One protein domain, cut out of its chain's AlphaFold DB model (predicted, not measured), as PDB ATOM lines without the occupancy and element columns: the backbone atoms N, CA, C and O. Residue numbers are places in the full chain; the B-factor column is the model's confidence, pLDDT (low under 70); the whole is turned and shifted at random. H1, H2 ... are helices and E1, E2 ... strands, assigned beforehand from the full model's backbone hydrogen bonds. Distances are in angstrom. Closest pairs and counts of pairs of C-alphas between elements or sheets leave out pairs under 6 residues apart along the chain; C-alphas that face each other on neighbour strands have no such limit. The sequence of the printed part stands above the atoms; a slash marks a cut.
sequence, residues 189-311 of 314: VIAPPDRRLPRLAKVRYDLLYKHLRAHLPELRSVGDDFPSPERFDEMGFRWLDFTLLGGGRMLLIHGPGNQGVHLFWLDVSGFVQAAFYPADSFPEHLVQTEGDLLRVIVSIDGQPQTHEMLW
ATOM      1  N   VAL A 189       2.221   8.035 -46.799       96.56
ATOM      2  CA  VAL A 189       0.958   8.319 -47.486       96.56
ATOM      3  C   VAL A 189       0.826   7.359 -48.668       96.56
ATOM      4  O   VAL A 189       1.675   7.360 -49.557       96.56
ATOM      5  N   ILE A 190      -0.242   6.560 -48.683       96.69
ATOM      6  CA  ILE A 190      -0.586   5.642 -49.774       96.69
ATOM      7  C   ILE A 190      -1.161   6.442 -50.947       96.69
ATOM      8  O   ILE A 190      -0.719   6.303 -52.083       96.69
ATOM      9  N   ALA A 191      -2.141   7.307 -50.669       96.81
ATOM     10  CA  ALA A 191      -2.813   8.137 -51.666       96.81
ATOM     11  C   ALA A 191      -3.405   9.407 -51.028       96.81
ATOM     12  O   ALA A 191      -3.545   9.462 -49.810       96.81
ATOM     13  N   PRO A 192      -3.786  10.428 -51.819       95.75
ATOM     14  CA  PRO A 192      -4.509  11.589 -51.302       95.75
ATOM     15  C   PRO A 192      -5.805  11.189 -50.569       95.75
ATOM     16  O   PRO A 192      -6.504  10.293 -51.047       95.75
ATOM     17  N   PRO A 193      -6.164  11.842 -49.446       92.31
ATOM     18  CA  PRO A 193      -7.321  11.456 -48.629       92.31
ATOM     19  C   PRO A 193      -8.676  11.629 -49.330       92.31
ATOM     20  O   PRO A 193      -9.655  11.007 -48.934       92.31
ATOM     21  N   ASP A 194      -8.748  12.455 -50.371       92.69
ATOM     22  CA  ASP A 194      -9.938  12.695 -51.190       92.69
ATOM     23  C   ASP A 194     -10.076  11.713 -52.373       92.69
ATOM     24  O   ASP A 194     -11.039  11.791 -53.147       92.69
ATOM     25  N   ARG A 195      -9.141  10.759 -52.517       95.88
ATOM     26  CA  ARG A 195      -9.212   9.696 -53.529       95.88
ATOM     27  C   ARG A 195     -10.491   8.884 -53.333       95.88
ATOM     28  O   ARG A 195     -10.692   8.226 -52.316       95.88
ATOM     29  N   ARG A 196     -11.334   8.862 -54.364       94.38
ATOM     30  CA  ARG A 196     -12.546   8.038 -54.374       94.38
ATOM     31  C   ARG A 196     -12.203   6.581 -54.663       94.38
ATOM     32  O   ARG A 196     -11.654   6.277 -55.722       94.38
ATOM     33  N   LEU A 197     -12.599   5.700 -53.753       96.69
ATOM     34  CA  LEU A 197     -12.507   4.252 -53.897       96.69
ATOM     35  C   LEU A 197     -13.935   3.692 -54.001       96.69
ATOM     36  O   LEU A 197     -14.706   3.828 -53.050       96.69
ATOM     37  N   PRO A 198     -14.351   3.165 -55.165       97.31
ATOM     38  CA  PRO A 198     -15.718   2.692 -55.340       97.31
ATOM     39  C   PRO A 198     -15.978   1.409 -54.543       97.31
ATOM     40  O   PRO A 198     -15.096   0.573 -54.392       97.31
ATOM     41  N   ARG A 199     -17.221   1.203 -54.096       98.00
ATOM     42  CA  ARG A 199     -17.645  -0.052 -53.458       98.00
ATOM     43  C   ARG A 199     -17.396  -1.255 -54.376       98.00
ATOM     44  O   ARG A 199     -17.779  -1.240 -55.551       98.00
ATOM     45  N   LEU A 200     -16.862  -2.343 -53.828       98.25
ATOM     46  CA  LEU A 200     -16.799  -3.640 -54.501       98.25
ATOM     47  C   LEU A 200     -18.058  -4.455 -54.173       98.25
ATOM     48  O   LEU A 200     -18.161  -5.058 -53.109       98.25
ATOM     49  N   ALA A 201     -19.019  -4.488 -55.099       96.62
ATOM     50  CA  ALA A 201     -20.306  -5.169 -54.892       96.62
ATOM     51  C   ALA A 201     -20.270  -6.694 -55.107       96.62
ATOM     52  O   ALA A 201     -21.116  -7.409 -54.587       96.62
ATOM     53  N   LYS A 202     -19.329  -7.205 -55.909       94.62
ATOM     54  CA  LYS A 202     -19.128  -8.647 -56.116       94.62
ATOM     55  C   LYS A 202     -17.796  -9.027 -55.500       94.62
ATOM     56  O   LYS A 202     -16.752  -8.768 -56.100       94.62
ATOM     57  N   VAL A 203     -17.842  -9.586 -54.299       96.50
ATOM     58  CA  VAL A 203     -16.637  -9.849 -53.517       96.50
ATOM     59  C   VAL A 203     -16.124 -11.251 -53.807       96.50
ATOM     60  O   VAL A 203     -16.832 -12.237 -53.647       96.50
ATOM     61  N   ARG A 204     -14.882 -11.303 -54.282       95.88
ATOM     62  CA  ARG A 204     -14.028 -12.488 -54.388       95.88
ATOM     63  C   ARG A 204     -12.598 -12.016 -54.198       95.88
ATOM     64  O   ARG A 204     -12.295 -10.877 -54.571       95.88
ATOM     65  N   TYR A 205     -11.719 -12.877 -53.702       96.06
ATOM     66  CA  TYR A 205     -10.326 -12.503 -53.458       96.06
ATOM     67  C   TYR A 205      -9.629 -11.928 -54.712       96.06
ATOM     68  O   TYR A 205      -9.023 -10.856 -54.674       96.06
ATOM     69  N   ASP A 206      -9.804 -12.573 -55.873       95.94
ATOM     70  CA  ASP A 206      -9.210 -12.118 -57.140       95.94
ATOM     71  C   ASP A 206      -9.740 -10.747 -57.595       95.94
ATOM     72  O   ASP A 206      -9.013  -9.956 -58.205       95.94
ATOM     73  N   LEU A 207     -11.014 -10.465 -57.309       97.06
ATOM     74  CA  LEU A 207     -11.658  -9.201 -57.642       97.06
ATOM     75  C   LEU A 207     -11.218  -8.090 -56.697       97.06
ATOM     76  O   LEU A 207     -10.994  -6.985 -57.181       97.06
ATOM     77  N   LEU A 208     -11.032  -8.376 -55.404       97.19
ATOM     78  CA  LEU A 208     -10.443  -7.427 -54.457       97.19
ATOM     79  C   LEU A 208      -9.058  -6.985 -54.937       97.19
ATOM     80  O   LEU A 208      -8.804  -5.789 -55.061       97.19
ATOM     81  N   TYR A 209      -8.192  -7.935 -55.295       94.69
ATOM     82  CA  TYR A 209      -6.848  -7.614 -55.771       94.69
ATOM     83  C   TYR A 209      -6.865  -6.759 -57.050       94.69
ATOM     84  O   TYR A 209      -6.168  -5.747 -57.150       94.69
ATOM     85  N   LYS A 210      -7.709  -7.114 -58.031       96.44
ATOM     86  CA  LYS A 210      -7.893  -6.312 -59.257       96.44
ATOM     87  C   LYS A 210      -8.443  -4.918 -58.953       96.44
ATOM     88  O   LYS A 210      -8.022  -3.954 -59.588       96.44
ATOM     89  N   HIS A 211      -9.366  -4.819 -57.999       97.50
ATOM     90  CA  HIS A 211      -9.988  -3.570 -57.584       97.50
ATOM     91  C   HIS A 211      -8.967  -2.622 -56.947       97.50
ATOM     92  O   HIS A 211      -8.836  -1.482 -57.393       97.50
ATOM     93  N   LEU A 212      -8.185  -3.109 -55.979       96.88
ATOM     94  CA  LEU A 212      -7.113  -2.332 -55.352       96.88
ATOM     95  C   LEU A 212      -6.079  -1.888 -56.389       96.88
ATOM     96  O   LEU A 212      -5.752  -0.712 -56.456       96.88
ATOM     97  N   ARG A 213      -5.657  -2.773 -57.298       95.88
ATOM     98  CA  ARG A 213      -4.707  -2.409 -58.360       95.88
ATOM     99  C   ARG A 213      -5.237  -1.332 -59.316       95.88
ATOM    100  O   ARG A 213      -4.446  -0.567 -59.861       95.88
ATOM    101  N   ALA A 214      -6.547  -1.289 -59.557       96.88
ATOM    102  CA  ALA A 214      -7.167  -0.310 -60.448       96.88
ATOM    103  C   ALA A 214      -7.371   1.061 -59.783       96.88
ATOM    104  O   ALA A 214      -7.250   2.087 -60.452       96.88
ATOM    105  N   HIS A 215      -7.690   1.084 -58.487       97.06
ATOM    106  CA  HIS A 215      -8.115   2.300 -57.785       97.06
ATOM    107  C   HIS A 215      -7.084   2.847 -56.787       97.06
ATOM    108  O   HIS A 215      -7.125   4.037 -56.470       97.06
ATOM    109  N   LEU A 216      -6.144   2.009 -56.350       96.88
ATOM    110  CA  LEU A 216      -5.080   2.314 -55.395       96.88
ATOM    111  C   LEU A 216      -3.769   1.574 -55.762       96.88
ATOM    112  O   LEU A 216      -3.283   0.745 -54.991       96.88
ATOM    113  N   PRO A 217      -3.194   1.818 -56.958       95.31
ATOM    114  CA  PRO A 217      -2.004   1.108 -57.444       95.31
ATOM    115  C   PRO A 217      -0.748   1.301 -56.577       95.31
ATOM    116  O   PRO A 217       0.212   0.540 -56.712       95.31
ATOM    117  N   GLU A 218      -0.729   2.320 -55.718       95.81
ATOM    118  CA  GLU A 218       0.333   2.583 -54.750       95.81
ATOM    119  C   GLU A 218       0.429   1.467 -53.690       95.81
ATOM    120  O   GLU A 218       1.532   1.136 -53.250       95.81
ATOM    121  N   LEU A 219      -0.698   0.825 -53.355       94.81
ATOM    122  CA  LEU A 219      -0.757  -0.356 -52.497       94.81
ATOM    123  C   LEU A 219      -0.485  -1.619 -53.329       94.81
ATOM    124  O   LEU A 219      -1.372  -2.189 -53.964       94.81
ATOM    125  N   ARG A 220       0.780  -2.045 -53.358       91.25
ATOM    126  CA  ARG A 220       1.246  -3.123 -54.252       91.25
ATOM    127  C   ARG A 220       0.865  -4.527 -53.793       91.25
ATOM    128  O   ARG A 220       0.811  -5.432 -54.621       91.25
ATOM    129  N   SER A 221       0.664  -4.710 -52.493       92.69
ATOM    130  CA  SER A 221       0.333  -5.988 -51.871       92.69
ATOM    131  C   SER A 221      -0.663  -5.764 -50.741       92.69
ATOM    132  O   SER A 221      -0.667  -4.704 -50.120       92.69
ATOM    133  N   VAL A 222      -1.485  -6.776 -50.469       93.06
ATOM    134  CA  VAL A 222      -2.309  -6.822 -49.255       93.06
ATOM    135  C   VAL A 222      -1.537  -7.368 -48.054       93.06
ATOM    136  O   VAL A 222      -2.048  -7.276 -46.951       93.06
ATOM    137  N   GLY A 223      -0.311  -7.868 -48.234       91.75
ATOM    138  CA  GLY A 223       0.524  -8.449 -47.174       91.75
ATOM    139  C   GLY A 223       0.281  -9.947 -46.952       91.75
ATOM    140  O   GLY A 223      -0.772 -10.469 -47.317       91.75
ATOM    141  N   ASP A 224       1.268 -10.625 -46.364       86.25
ATOM    142  CA  ASP A 224       1.268 -12.088 -46.176       86.25
ATOM    143  C   ASP A 224       0.295 -12.548 -45.078       86.25
ATOM    144  O   ASP A 224      -0.243 -13.651 -45.147       86.25
ATOM    145  N   ASP A 225       0.028 -11.678 -44.103       87.75
ATOM    146  CA  ASP A 225      -0.881 -11.935 -42.979       87.75
ATOM    147  C   ASP A 225      -2.347 -11.562 -43.286       87.75
ATOM    148  O   ASP A 225      -3.235 -11.730 -42.446       87.75
ATOM    149  N   PHE A 226      -2.633 -11.063 -44.494       94.38
ATOM    150  CA  PHE A 226      -4.010 -10.871 -44.945       94.38
ATOM    151  C   PHE A 226      -4.702 -12.238 -45.101       94.38
ATOM    152  O   PHE A 226      -4.043 -13.201 -45.500       94.38
ATOM    153  N   PRO A 227      -6.022 -12.367 -44.838       93.69
ATOM    154  CA  PRO A 227      -6.720 -13.641 -44.982       93.69
ATOM    155  C   PRO A 227      -6.426 -14.337 -46.316       93.69
ATOM    156  O   PRO A 227      -6.474 -13.700 -47.371       93.69
ATOM    157  N   SER A 228      -6.158 -15.647 -46.269       93.12
ATOM    158  CA  SER A 228      -5.967 -16.447 -47.482       93.12
ATOM    159  C   SER A 228      -7.223 -16.403 -48.365       93.12
ATOM    160  O   SER A 228      -8.312 -16.122 -47.854       93.12
ATOM    161  N   PRO A 229      -7.124 -16.708 -49.672       95.44
ATOM    162  CA  PRO A 229      -8.290 -16.757 -50.554       95.44
ATOM    163  C   PRO A 229      -9.427 -17.626 -50.006       95.44
ATOM    164  O   PRO A 229     -10.578 -17.202 -50.003       95.44
ATOM    165  N   GLU A 230      -9.097 -18.800 -49.467       94.44
ATOM    166  CA  GLU A 230     -10.062 -19.735 -48.887       94.44
ATOM    167  C   GLU A 230     -10.743 -19.117 -47.665       94.44
ATOM    168  O   GLU A 230     -11.970 -19.097 -47.573       94.44
ATOM    169  N   ARG A 231      -9.953 -18.534 -46.755       92.56
ATOM    170  CA  ARG A 231     -10.482 -17.908 -45.542       92.56
ATOM    171  C   ARG A 231     -11.323 -16.670 -45.850       92.56
ATOM    172  O   ARG A 231     -12.302 -16.399 -45.160       92.56
ATOM    173  N   PHE A 232     -10.933 -15.912 -46.864       95.44
ATOM    174  CA  PHE A 232     -11.644 -14.728 -47.320       95.44
ATOM    175  C   PHE A 232     -12.989 -15.086 -47.966       95.44
ATOM    176  O   PHE A 232     -13.988 -14.412 -47.716       95.44
ATOM    177  N   ASP A 233     -13.040 -16.171 -48.740       94.19
ATOM    178  CA  ASP A 233     -14.286 -16.677 -49.319       94.19
ATOM    179  C   ASP A 233     -15.226 -17.241 -48.230       94.19
ATOM    180  O   ASP A 233     -16.430 -16.974 -48.265       94.19
ATOM    181  N   GLU A 234     -14.695 -17.929 -47.208       94.38
ATOM    182  CA  GLU A 234     -15.469 -18.406 -46.043       94.38
ATOM    183  C   GLU A 234     -16.194 -17.277 -45.286       94.38
ATOM    184  O   GLU A 234     -17.287 -17.487 -44.750       94.38
ATOM    185  N   MET A 235     -15.614 -16.070 -45.250       94.94
ATOM    186  CA  MET A 235     -16.223 -14.909 -44.584       94.94
ATOM    187  C   MET A 235     -17.534 -14.464 -45.252       94.94
ATOM    188  O   MET A 235     -18.388 -13.887 -44.579       94.94
ATOM    189  N   GLY A 236     -17.730 -14.753 -46.545       95.25
ATOM    190  CA  GLY A 236     -19.000 -14.527 -47.247       95.25
ATOM    191  C   GLY A 236     -19.403 -13.057 -47.385       95.25
ATOM    192  O   GLY A 236     -20.551 -12.695 -47.130       95.25
ATOM    193  N   PHE A 237     -18.465 -12.189 -47.768       97.12
ATOM    194  CA  PHE A 237     -18.726 -10.756 -47.918       97.12
ATOM    195  C   PHE A 237     -19.814 -10.443 -48.951       97.12
ATOM    196  O   PHE A 237     -19.721 -10.836 -50.116       97.12
ATOM    197  N   ARG A 238     -20.809  -9.639 -48.553       95.75
ATOM    198  CA  ARG A 238     -21.843  -9.131 -49.477       95.75
ATOM    199  C   ARG A 238     -21.316  -8.003 -50.363       95.75
ATOM    200  O   ARG A 238     -21.671  -7.918 -51.534       95.75
ATOM    201  N   TRP A 239     -20.486  -7.135 -49.796       97.31
ATOM    202  CA  TRP A 239     -19.799  -6.033 -50.468       97.31
ATOM    203  C   TRP A 239     -18.603  -5.581 -49.618       97.31
ATOM    204  O   TRP A 239     -18.534  -5.914 -48.436       97.31
ATOM    205  N   LEU A 240     -17.682  -4.818 -50.208       98.44
ATOM    206  CA  LEU A 240     -16.601  -4.133 -49.487       98.44
ATOM    207  C   LEU A 240     -16.574  -2.645 -49.826       98.44
ATOM    208  O   LEU A 240     -16.643  -2.279 -51.000       98.44
ATOM    209  N   ASP A 241     -16.439  -1.822 -48.794       98.25
ATOM    210  CA  ASP A 241     -16.129  -0.399 -48.894       98.25
ATOM    211  C   ASP A 241     -14.705  -0.127 -48.407       98.25
ATOM    212  O   ASP A 241     -14.071  -0.946 -47.732       98.25
ATOM    213  N   PHE A 242     -14.214   1.048 -48.785       97.75
ATOM    214  CA  PHE A 242     -12.826   1.447 -48.642       97.75
ATOM    215  C   PHE A 242     -12.759   2.875 -48.110       97.75
ATOM    216  O   PHE A 242     -13.281   3.799 -48.735       97.75
ATOM    217  N   THR A 243     -12.083   3.060 -46.981       96.44
ATOM    218  CA  THR A 243     -11.907   4.369 -46.348       96.44
ATOM    219  C   THR A 243     -10.422   4.658 -46.177       96.44
ATOM    220  O   THR A 243      -9.701   3.874 -45.564       96.44
ATOM    221  N   LEU A 244      -9.952   5.786 -46.711       96.38
ATOM    222  CA  LEU A 244      -8.596   6.274 -46.463       96.38
ATOM    223  C   LEU A 244      -8.557   7.054 -45.144       96.38
ATOM    224  O   LEU A 244      -9.288   8.024 -44.956       96.38
ATOM    225  N   LEU A 245      -7.686   6.623 -44.239       95.56
ATOM    226  CA  LEU A 245      -7.536   7.131 -42.879       95.56
ATOM    227  C   LEU A 245      -6.230   7.919 -42.731       95.56
ATOM    228  O   LEU A 245      -5.306   7.774 -43.539       95.56
ATOM    229  N   GLY A 246      -6.138   8.769 -41.704       94.06
ATOM    230  CA  GLY A 246      -4.880   9.438 -41.350       94.06
ATOM    231  C   GLY A 246      -4.299  10.323 -42.453       94.06
ATOM    232  O   GLY A 246      -3.085  10.353 -42.659       94.06
ATOM    233  N   GLY A 247      -5.152  10.980 -43.243       94.50
ATOM    234  CA  GLY A 247      -4.710  11.737 -44.416       94.50
ATOM    235  C   GLY A 247      -4.197  10.851 -45.560       94.50
ATOM    236  O   GLY A 247      -3.324  11.288 -46.307       94.50
ATOM    237  N   GLY A 248      -4.701   9.617 -45.670       95.94
ATOM    238  CA  GLY A 248      -4.350   8.670 -46.729       95.94
ATOM    239  C   GLY A 248      -3.177   7.742 -46.416       95.94
ATOM    240  O   GLY A 248      -2.590   7.174 -47.333       95.94
ATOM    241  N   ARG A 249      -2.819   7.594 -45.139       96.19
ATOM    242  CA  ARG A 249      -1.705   6.750 -44.663       96.19
ATOM    243  C   ARG A 249      -2.081   5.294 -44.428       96.19
ATOM    244  O   ARG A 249      -1.211   4.438 -44.349       96.19
ATOM    245  N   MET A 250      -3.374   5.030 -44.298       96.25
ATOM    246  CA  MET A 250      -3.907   3.715 -43.984       96.25
ATOM    247  C   MET A 250      -5.207   3.518 -44.751       96.25
ATOM    248  O   MET A 250      -6.047   4.417 -44.810       96.25
ATOM    249  N   LEU A 251      -5.367   2.349 -45.348       97.25
ATOM    250  CA  LEU A 251      -6.598   1.906 -45.974       97.25
ATOM    251  C   LEU A 251      -7.367   1.037 -44.981       97.25
ATOM    252  O   LEU A 251      -6.876  -0.006 -44.562       97.25
ATOM    253  N   LEU A 252      -8.592   1.434 -44.660       97.38
ATOM    254  CA  LEU A 252      -9.563   0.560 -44.019       97.38
ATOM    255  C   LEU A 252     -10.445  -0.081 -45.087       97.38
ATOM    256  O   LEU A 252     -11.203   0.609 -45.770       97.38
ATOM    257  N   ILE A 253     -10.367  -1.403 -45.196       97.94
ATOM    258  CA  ILE A 253     -11.305  -2.227 -45.958       97.94
ATOM    259  C   ILE A 253     -12.349  -2.741 -44.975       97.94
ATOM    260  O   ILE A 253     -11.989  -3.348 -43.967       97.94
ATOM    261  N   HIS A 254     -13.633  -2.533 -45.249       97.69
ATOM    262  CA  HIS A 254     -14.687  -3.029 -44.370       97.69
ATOM    263  C   HIS A 254     -15.901  -3.544 -45.133       97.69
ATOM    264  O   HIS A 254     -16.284  -3.007 -46.173       97.69
ATOM    265  N   GLY A 255     -16.566  -4.554 -44.579       97.38
ATOM    266  CA  GLY A 255     -17.801  -5.061 -45.162       97.38
ATOM    267  C   GLY A 255     -18.518  -6.098 -44.304       97.38
ATOM    268  O   GLY A 255     -17.913  -6.688 -43.403       97.38
ATOM    269  N   PRO A 256     -19.811  -6.328 -44.580       96.94
ATOM    270  CA  PRO A 256     -20.595  -7.328 -43.879       96.94
ATOM    271  C   PRO A 256     -20.341  -8.719 -44.476       96.94
ATOM    272  O   PRO A 256     -20.583  -8.946 -45.667       96.94
ATOM    273  N   GLY A 257     -19.870  -9.633 -43.635       94.75
ATOM    274  CA  GLY A 257     -19.781 -11.067 -43.899       94.75
ATOM    275  C   GLY A 257     -20.985 -11.837 -43.351       94.75
ATOM    276  O   GLY A 257     -21.995 -11.255 -42.950       94.75
ATOM    277  N   ASN A 258     -20.866 -13.163 -43.306       92.50
ATOM    278  CA  ASN A 258     -21.933 -14.069 -42.868       92.50
ATOM    279  C   ASN A 258     -22.295 -13.936 -41.379       92.50
ATOM    280  O   ASN A 258     -23.426 -14.223 -41.001       92.50
ATOM    281  N   GLN A 259     -21.334 -13.554 -40.533       90.50
ATOM    282  CA  GLN A 259     -21.483 -13.551 -39.069       90.50
ATOM    283  C   GLN A 259     -21.420 -12.149 -38.446       90.50
ATOM    284  O   GLN A 259     -21.539 -12.009 -37.231       90.50
ATOM    285  N   GLY A 260     -21.203 -11.112 -39.256       95.44
ATOM    286  CA  GLY A 260     -21.026  -9.751 -38.766       95.44
ATOM    287  C   GLY A 260     -20.192  -8.896 -39.708       95.44
ATOM    288  O   GLY A 260     -20.129  -9.150 -40.910       95.44
ATOM    289  N   VAL A 261     -19.543  -7.873 -39.163       97.00
ATOM    290  CA  VAL A 261     -18.736  -6.910 -39.920       97.00
ATOM    291  C   VAL A 261     -17.260  -7.193 -39.699       97.00
ATOM    292  O   VAL A 261     -16.808  -7.284 -38.559       97.00
ATOM    293  N   HIS A 262     -16.503  -7.286 -40.792       96.88
ATOM    294  CA  HIS A 262     -15.045  -7.362 -40.741       96.88
ATOM    295  C   HIS A 262     -14.424  -6.040 -41.174       96.88
ATOM    296  O   HIS A 262     -14.922  -5.369 -42.083       96.88
ATOM    297  N   LEU A 263     -13.320  -5.703 -40.520       97.38
ATOM    298  CA  LEU A 263     -12.499  -4.535 -40.782       97.38
ATOM    299  C   LEU A 263     -11.053  -4.997 -40.952       97.38
ATOM    300  O   LEU A 263     -10.572  -5.787 -40.143       97.38
ATOM    301  N   PHE A 264     -10.367  -4.491 -41.973       96.62
ATOM    302  CA  PHE A 264      -8.956  -4.757 -42.240       96.62
ATOM    303  C   PHE A 264      -8.226  -3.438 -42.466       96.62
ATOM    304  O   PHE A 264      -8.614  -2.656 -43.334       96.62
ATOM    305  N   TRP A 265      -7.162  -3.208 -41.708       95.81
ATOM    306  CA  TRP A 265      -6.291  -2.047 -41.851       95.81
ATOM    307  C   TRP A 265      -5.052  -2.443 -42.633       95.81
ATOM    308  O   TRP A 265      -4.388  -3.422 -42.283       95.81
ATOM    309  N   LEU A 266      -4.769  -1.697 -43.695       96.31
ATOM    310  CA  LEU A 266      -3.608  -1.889 -44.548       96.31
ATOM    311  C   LEU A 266      -2.816  -0.584 -44.638       96.31
ATOM    312  O   LEU A 266      -3.369   0.449 -45.019       96.31
ATOM    313  N   ASP A 267      -1.524  -0.632 -44.330       94.81
ATOM    314  CA  ASP A 267      -0.599   0.453 -44.646       94.81
ATOM    315  C   ASP A 267       0.032   0.222 -46.033       94.81
ATOM    316  O   ASP A 267      -0.388  -0.656 -46.787       94.81
ATOM    317  N   VAL A 268       1.043   1.011 -46.407       94.94
ATOM    318  CA  VAL A 268       1.717   0.861 -47.711       94.94
ATOM    319  C   VAL A 268       2.408  -0.503 -47.898       94.94
ATOM    320  O   VAL A 268       2.640  -0.921 -49.035       94.94
ATOM    321  N   SER A 269       2.768  -1.178 -46.804       92.88
ATOM    322  CA  SER A 269       3.414  -2.493 -46.800       92.88
ATOM    323  C   SER A 269       2.410  -3.648 -46.882       92.88
ATOM    324  O   SER A 269       2.773  -4.735 -47.333       92.88
ATOM    325  N   GLY A 270       1.146  -3.395 -46.540       94.12
ATOM    326  CA  GLY A 270       0.062  -4.365 -46.591       94.12
ATOM    327  C   GLY A 270      -0.692  -4.427 -45.267       94.12
ATOM    328  O   GLY A 270      -0.851  -3.425 -44.580       94.12
ATOM    329  N   PHE A 271      -1.215  -5.606 -44.944       94.19
ATOM    330  CA  PHE A 271      -2.038  -5.868 -43.773       94.19
ATOM    331  C   PHE A 271      -1.320  -5.560 -42.461       94.19
ATOM    332  O   PHE A 271      -0.200  -6.005 -42.230       94.19
ATOM    333  N   VAL A 272      -2.019  -4.833 -41.591       90.00
ATOM    334  CA  VAL A 272      -1.560  -4.458 -40.251       90.00
ATOM    335  C   VAL A 272      -2.367  -5.199 -39.190       90.00
ATOM    336  O   VAL A 272      -1.807  -5.764 -38.256       90.00
ATOM    337  N   GLN A 273      -3.696  -5.179 -39.309       89.69
ATOM    338  CA  GLN A 273      -4.599  -5.748 -38.307       89.69
ATOM    339  C   GLN A 273      -6.020  -5.901 -38.842       89.69
ATOM    340  O   GLN A 273      -6.405  -5.282 -39.840       89.69
ATOM    341  N   ALA A 274      -6.824  -6.677 -38.118       92.06
ATOM    342  CA  ALA A 274      -8.240  -6.845 -38.380       92.06
ATOM    343  C   ALA A 274      -9.072  -6.732 -37.102       92.06
ATOM    344  O   ALA A 274      -8.596  -7.027 -36.008       92.06
ATOM    345  N   ALA A 275     -10.341  -6.375 -37.271       92.25
ATOM    346  CA  ALA A 275     -11.356  -6.443 -36.230       92.25
ATOM    347  C   ALA A 275     -12.610  -7.122 -36.785       92.25
ATOM    348  O   ALA A 275     -12.920  -7.027 -37.976       92.25
ATOM    349  N   PHE A 276     -13.324  -7.814 -35.905       93.69
ATOM    350  CA  PHE A 276     -14.597  -8.442 -36.216       93.69
ATOM    351  C   PHE A 276     -15.621  -8.064 -35.154       93.69
ATOM    352  O   PHE A 276     -15.375  -8.237 -33.960       93.69
ATOM    353  N   TYR A 277     -16.774  -7.588 -35.609       93.81
ATOM    354  CA  TYR A 277     -17.920  -7.302 -34.762       93.81
ATOM    355  C   TYR A 277     -19.072  -8.209 -35.183       93.81
ATOM    356  O   TYR A 277     -19.528  -8.088 -36.326       93.81
ATOM    357  N   PRO A 278     -19.560  -9.103 -34.300       94.00
ATOM    358  CA  PRO A 278     -20.838  -9.766 -34.516       94.00
ATOM    359  C   PRO A 278     -21.894  -8.705 -34.809       94.00
ATOM    360  O   PRO A 278     -21.933  -7.685 -34.124       94.00
ATOM    361  N   ALA A 279     -22.694  -8.904 -35.848       95.19
ATOM    362  CA  ALA A 279     -23.693  -7.921 -36.235       95.19
ATOM    363  C   ALA A 279     -24.837  -8.561 -37.015       95.19
ATOM    364  O   ALA A 279     -24.636  -9.487 -37.804       95.19
ATOM    365  N   ASP A 280     -26.028  -8.002 -36.838       92.31
ATOM    366  CA  ASP A 280     -27.184  -8.294 -37.662       92.31
ATOM    367  C   ASP A 280     -26.930  -7.858 -39.107       92.31
ATOM    368  O   ASP A 280     -26.206  -6.906 -39.405       92.31
ATOM    369  N   SER A 281     -27.599  -8.528 -40.041       88.81
ATOM    370  CA  SER A 281     -27.504  -8.180 -41.459       88.81
ATOM    371  C   SER A 281     -28.170  -6.841 -41.817       88.81
ATOM    372  O   SER A 281     -27.890  -6.313 -42.901       88.81
ATOM    373  N   PHE A 282     -29.042  -6.333 -40.936       88.44
ATOM    374  CA  PHE A 282     -29.778  -5.077 -41.054       88.44
ATOM    375  C   PHE A 282     -30.063  -4.478 -39.657       88.44
ATOM    376  O   PHE A 282     -30.458  -5.244 -38.775       88.44
ATOM    377  N   PRO A 283     -29.981  -3.144 -39.463       90.38
ATOM    378  CA  PRO A 283     -29.516  -2.126 -40.415       90.38
ATOM    379  C   PRO A 283     -28.053  -2.318 -40.843       90.38
ATOM    380  O   PRO A 283     -27.283  -2.986 -40.160       90.38
ATOM    381  N   GLU A 284     -27.687  -1.775 -42.012       93.19
ATOM    382  CA  GLU A 284     -26.292  -1.811 -42.473       93.19
ATOM    383  C   GLU A 284     -25.383  -1.068 -41.490       93.19
ATOM    384  O   GLU A 284     -25.783  -0.071 -40.881       93.19
ATOM    385  N   HIS A 285     -24.150  -1.552 -41.351       96.19
ATOM    386  CA  HIS A 285     -23.178  -0.915 -40.479       96.19
ATOM    387  C   HIS A 285     -22.715   0.422 -41.050       96.19
ATOM    388  O   HIS A 285     -22.674   0.628 -42.266       96.19
ATOM    389  N   LEU A 286     -22.317   1.323 -40.157       96.31
ATOM    390  CA  LEU A 286     -21.772   2.624 -40.522       96.31
ATOM    391  C   LEU A 286     -20.340   2.739 -40.022       96.31
ATOM    392  O   LEU A 286     -20.027   2.355 -38.897       96.31
ATOM    393  N   VAL A 287     -19.487   3.310 -40.865       95.88
ATOM    394  CA  VAL A 287     -18.125   3.694 -40.510       95.88
ATOM    395  C   VAL A 287     -18.031   5.208 -40.624       95.88
ATOM    396  O   VAL A 287     -18.341   5.775 -41.669       95.88
ATOM    397  N   GLN A 288     -17.648   5.864 -39.533       95.62
ATOM    398  CA  GLN A 288     -17.488   7.314 -39.463       95.62
ATOM    399  C   GLN A 288     -16.098   7.657 -38.947       95.62
ATOM    400  O   GLN A 288     -15.572   6.981 -38.065       95.62
ATOM    401  N   THR A 289     -15.518   8.725 -39.482       93.50
ATOM    402  CA  THR A 289     -14.191   9.206 -39.097       93.50
ATOM    403  C   THR A 289     -14.260  10.670 -38.686       93.50
ATOM    404  O   THR A 289     -14.876  11.491 -39.365       93.50
ATOM    405  N   GLU A 290     -13.637  11.002 -37.558       91.81
ATOM    406  CA  GLU A 290     -13.559  12.362 -37.026       91.81
ATOM    407  C   GLU A 290     -12.160  12.602 -36.447       91.81
ATOM    408  O   GLU A 290     -11.834  12.148 -35.351       91.81
ATOM    409  N   GLY A 291     -11.302  13.292 -37.206       89.31
ATOM    410  CA  GLY A 291      -9.889  13.436 -36.849       89.31
ATOM    411  C   GLY A 291      -9.216  12.069 -36.732       89.31
ATOM    412  O   GLY A 291      -9.170  11.317 -37.707       89.31
ATOM    413  N   ASP A 292      -8.731  11.752 -35.532       90.81
ATOM    414  CA  ASP A 292      -8.103  10.462 -35.244       90.81
ATOM    415  C   ASP A 292      -9.092   9.355 -34.842       90.81
ATOM    416  O   ASP A 292      -8.732   8.175 -34.805       90.81
ATOM    417  N   LEU A 293     -10.346   9.723 -34.571       93.12
ATOM    418  CA  LEU A 293     -11.385   8.814 -34.110       93.12
ATOM    419  C   LEU A 293     -12.031   8.072 -35.283       93.12
ATOM    420  O   LEU A 293     -12.463   8.675 -36.268       93.12
ATOM    421  N   LEU A 294     -12.166   6.762 -35.128       95.38
ATOM    422  CA  LEU A 294     -12.942   5.877 -35.980       95.38
ATOM    423  C   LEU A 294     -14.115   5.322 -35.163       95.38
ATOM    424  O   LEU A 294     -13.924   4.737 -34.096       95.38
ATOM    425  N   ARG A 295     -15.333   5.499 -35.675       96.69
ATOM    426  CA  ARG A 295     -16.562   4.948 -35.098       96.69
ATOM    427  C   ARG A 295     -17.127   3.889 -36.025       96.69
ATOM    428  O   ARG A 295     -17.389   4.164 -37.197       96.69
ATOM    429  N   VAL A 296     -17.359   2.702 -35.483       96.44
ATOM    430  CA  VAL A 296     -18.025   1.597 -36.171       96.44
ATOM    431  C   VAL A 296     -19.351   1.349 -35.472       96.44
ATOM    432  O   VAL A 296     -19.380   0.983 -34.299       96.44
ATOM    433  N   ILE A 297     -20.448   1.586 -36.182       96.62
ATOM    434  CA  ILE A 297     -21.803   1.425 -35.660       96.62
ATOM    435  C   ILE A 297     -22.394   0.170 -36.289       96.62
ATOM    436  O   ILE A 297     -22.531   0.097 -37.511       96.62
ATOM    437  N   VAL A 298     -22.740  -0.808 -35.461       96.56
ATOM    438  CA  VAL A 298     -23.333  -2.089 -35.868       96.56
ATOM    439  C   VAL A 298     -24.658  -2.312 -35.144       96.56
ATOM    440  O   VAL A 298     -24.895  -1.720 -34.096       96.56
ATOM    441  N   SER A 299     -25.529  -3.159 -35.690       94.75
ATOM    442  CA  SER A 299     -26.711  -3.651 -34.973       94.75
ATOM    443  C   SER A 299     -26.408  -5.014 -34.373       94.75
ATOM    444  O   SER A 299     -25.877  -5.865 -35.079       94.75
ATOM    445  N   ILE A 300     -26.743  -5.223 -33.104       93.50
ATOM    446  CA  ILE A 300     -26.669  -6.524 -32.431       93.50
ATOM    447  C   ILE A 300     -28.000  -6.746 -31.727       93.50
ATOM    448  O   ILE A 300     -28.393  -5.930 -30.890       93.50
ATOM    449  N   ASP A 301     -28.700  -7.825 -32.077       91.75
ATOM    450  CA  ASP A 301     -30.043  -8.134 -31.575       91.75
ATOM    451  C   ASP A 301     -31.032  -6.964 -31.780       91.75
ATOM    452  O   ASP A 301     -31.873  -6.646 -30.933       91.75
ATOM    453  N   GLY A 302     -30.902  -6.275 -32.917       90.88
ATOM    454  CA  GLY A 302     -31.695  -5.104 -33.285       90.88
ATOM    455  C   GLY A 302     -31.345  -3.819 -32.527       90.88
ATOM    456  O   GLY A 302     -32.038  -2.815 -32.701       90.88
ATOM    457  N   GLN A 303     -30.308  -3.826 -31.682       93.50
ATOM    458  CA  GLN A 303     -29.854  -2.653 -30.937       93.50
ATOM    459  C   GLN A 303     -28.573  -2.069 -31.543       93.50
ATOM    460  O   GLN A 303     -27.618  -2.811 -31.785       93.50
ATOM    461  N   PRO A 304     -28.498  -0.742 -31.754       94.19
ATOM    462  CA  PRO A 304     -27.281  -0.112 -32.237       94.19
ATOM    463  C   PRO A 304     -26.192  -0.145 -31.158       94.19
ATOM    464  O   PRO A 304     -26.390   0.327 -30.038       94.19
ATOM    465  N   GLN A 305     -25.018  -0.650 -31.519       95.69
ATOM    466  CA  GLN A 305     -23.798  -0.576 -30.723       95.69
ATOM    467  C   GLN A 305     -22.752   0.253 -31.462       95.69
ATOM    468  O   GLN A 305     -22.595   0.142 -32.676       95.69
ATOM    469  N   THR A 306     -22.052   1.113 -30.722       95.94
ATOM    470  CA  THR A 306     -20.977   1.959 -31.256       95.94
ATOM    471  C   THR A 306     -19.650   1.507 -30.672       95.94
ATOM    472  O   THR A 306     -19.481   1.482 -29.454       95.94
ATOM    473  N   HIS A 307     -18.707   1.183 -31.549       93.31
ATOM    474  CA  HIS A 307     -17.323   0.895 -31.203       93.31
ATOM    475  C   HIS A 307     -16.463   2.090 -31.611       93.31
ATOM    476  O   HIS A 307     -16.381   2.426 -32.793       93.31
ATOM    477  N   GLU A 308     -15.850   2.738 -30.626       93.50
ATOM    478  CA  GLU A 308     -14.939   3.864 -30.826       93.50
ATOM    479  C   GLU A 308     -13.491   3.397 -30.668       93.50
ATOM    480  O   GLU A 308     -13.166   2.676 -29.724       93.50
ATOM    481  N   MET A 309     -12.629   3.798 -31.598       91.56
ATOM    482  CA  MET A 309     -11.211   3.433 -31.621       91.56
ATOM    483  C   MET A 309     -10.387   4.505 -32.331       91.56
ATOM    484  O   MET A 309     -10.933   5.363 -33.027       91.56
ATOM    485  N   LEU A 310      -9.065   4.440 -32.204       91.12
ATOM    486  CA  LEU A 310      -8.177   5.242 -33.040       91.12
ATOM    487  C   LEU A 310      -8.088   4.599 -34.424       91.12
ATOM    488  O   LEU A 310      -8.125   3.375 -34.555       91.12
ATOM    489  N   TRP A 311      -7.948   5.392 -35.487       91.38
ATOM    490  CA  TRP A 311      -7.926   4.820 -36.840       91.38
ATOM    491  C   TRP A 311      -6.720   3.909 -37.102       91.38
ATOM    492  O   TRP A 311      -6.751   3.140 -38.057       91.38
TER     493      TRP A 311
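This is residues 189 to 311 of the 314 residues of an uncharacterized protein of Chondromyces apiculatus DSM 436 (UniProt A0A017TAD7). Two antiparallel sheets make a sandwich, partly face to face: a larger, twisted sheet E1 - E2 - E3 - E4 and a smaller one E5 - E6 - E7. Helices H1 and H2 lie beyond the larger sheet, on the side away from the smaller one. The printed part has 123 residues, with two named helices and seven named strands in the order H1, H2, then E1 to E7 along the chain, and the class is mixed, helices and strands. The whole is compact, with a radius of gyration of the C-alphas of 13.8 A and spans of 39 by 35 by 23 A.

The larger sheet holds E1, residues 241 to 245; E2, 250 to 256, 20.0 A; E3, 260 to 267, 23.6 A; and E4, 270 to 278, 24.7 A. The smaller holds E5, 286 to 290; E6, 293 to 300, 21.7 A; and E7, 303 to 310, 23.2 A, with C-alpha 310 at (-8.177, 5.242, -33.040). H1 is residues 205 to 215, 15.6 A, from C-alpha 205 at (-10.326, -12.503, -53.458); H2 is 229 to 234.

Each sheet is a meander, each strand the antiparallel neighbour of the one before. In hairpin E1 and E2, N 243 and O 252 are 2.9 A apart; in E2 and E3, N 253 and O 264, 2.8 A; in E3 and E4, N 263 and O 275, 2.9 A. In hairpin E5 and E6, N 288 and O 295 are 2.9 A apart; in E6 and E7, N 296 and O 307, 2.9 A. The sheets' strands stand at 14 degrees. The closest C-alphas of E4 and E6, Pro 278 and Ile 300, are 7.0 A apart. H1 and H2 only just touch, with 3 pairs of C-alphas within 8 A, closest Tyr 205 and Pro 229, 5.5 A; neither is on a sheet. In both, every O i to N i+4 pair is within hydrogen-bond range.

The two farthest C-alphas, Glu 218 and Asp 301, are 39.7 A apart. The printed part has no cut; the link H1 to H2 is long. No printed residue is under 70 in pLDDT.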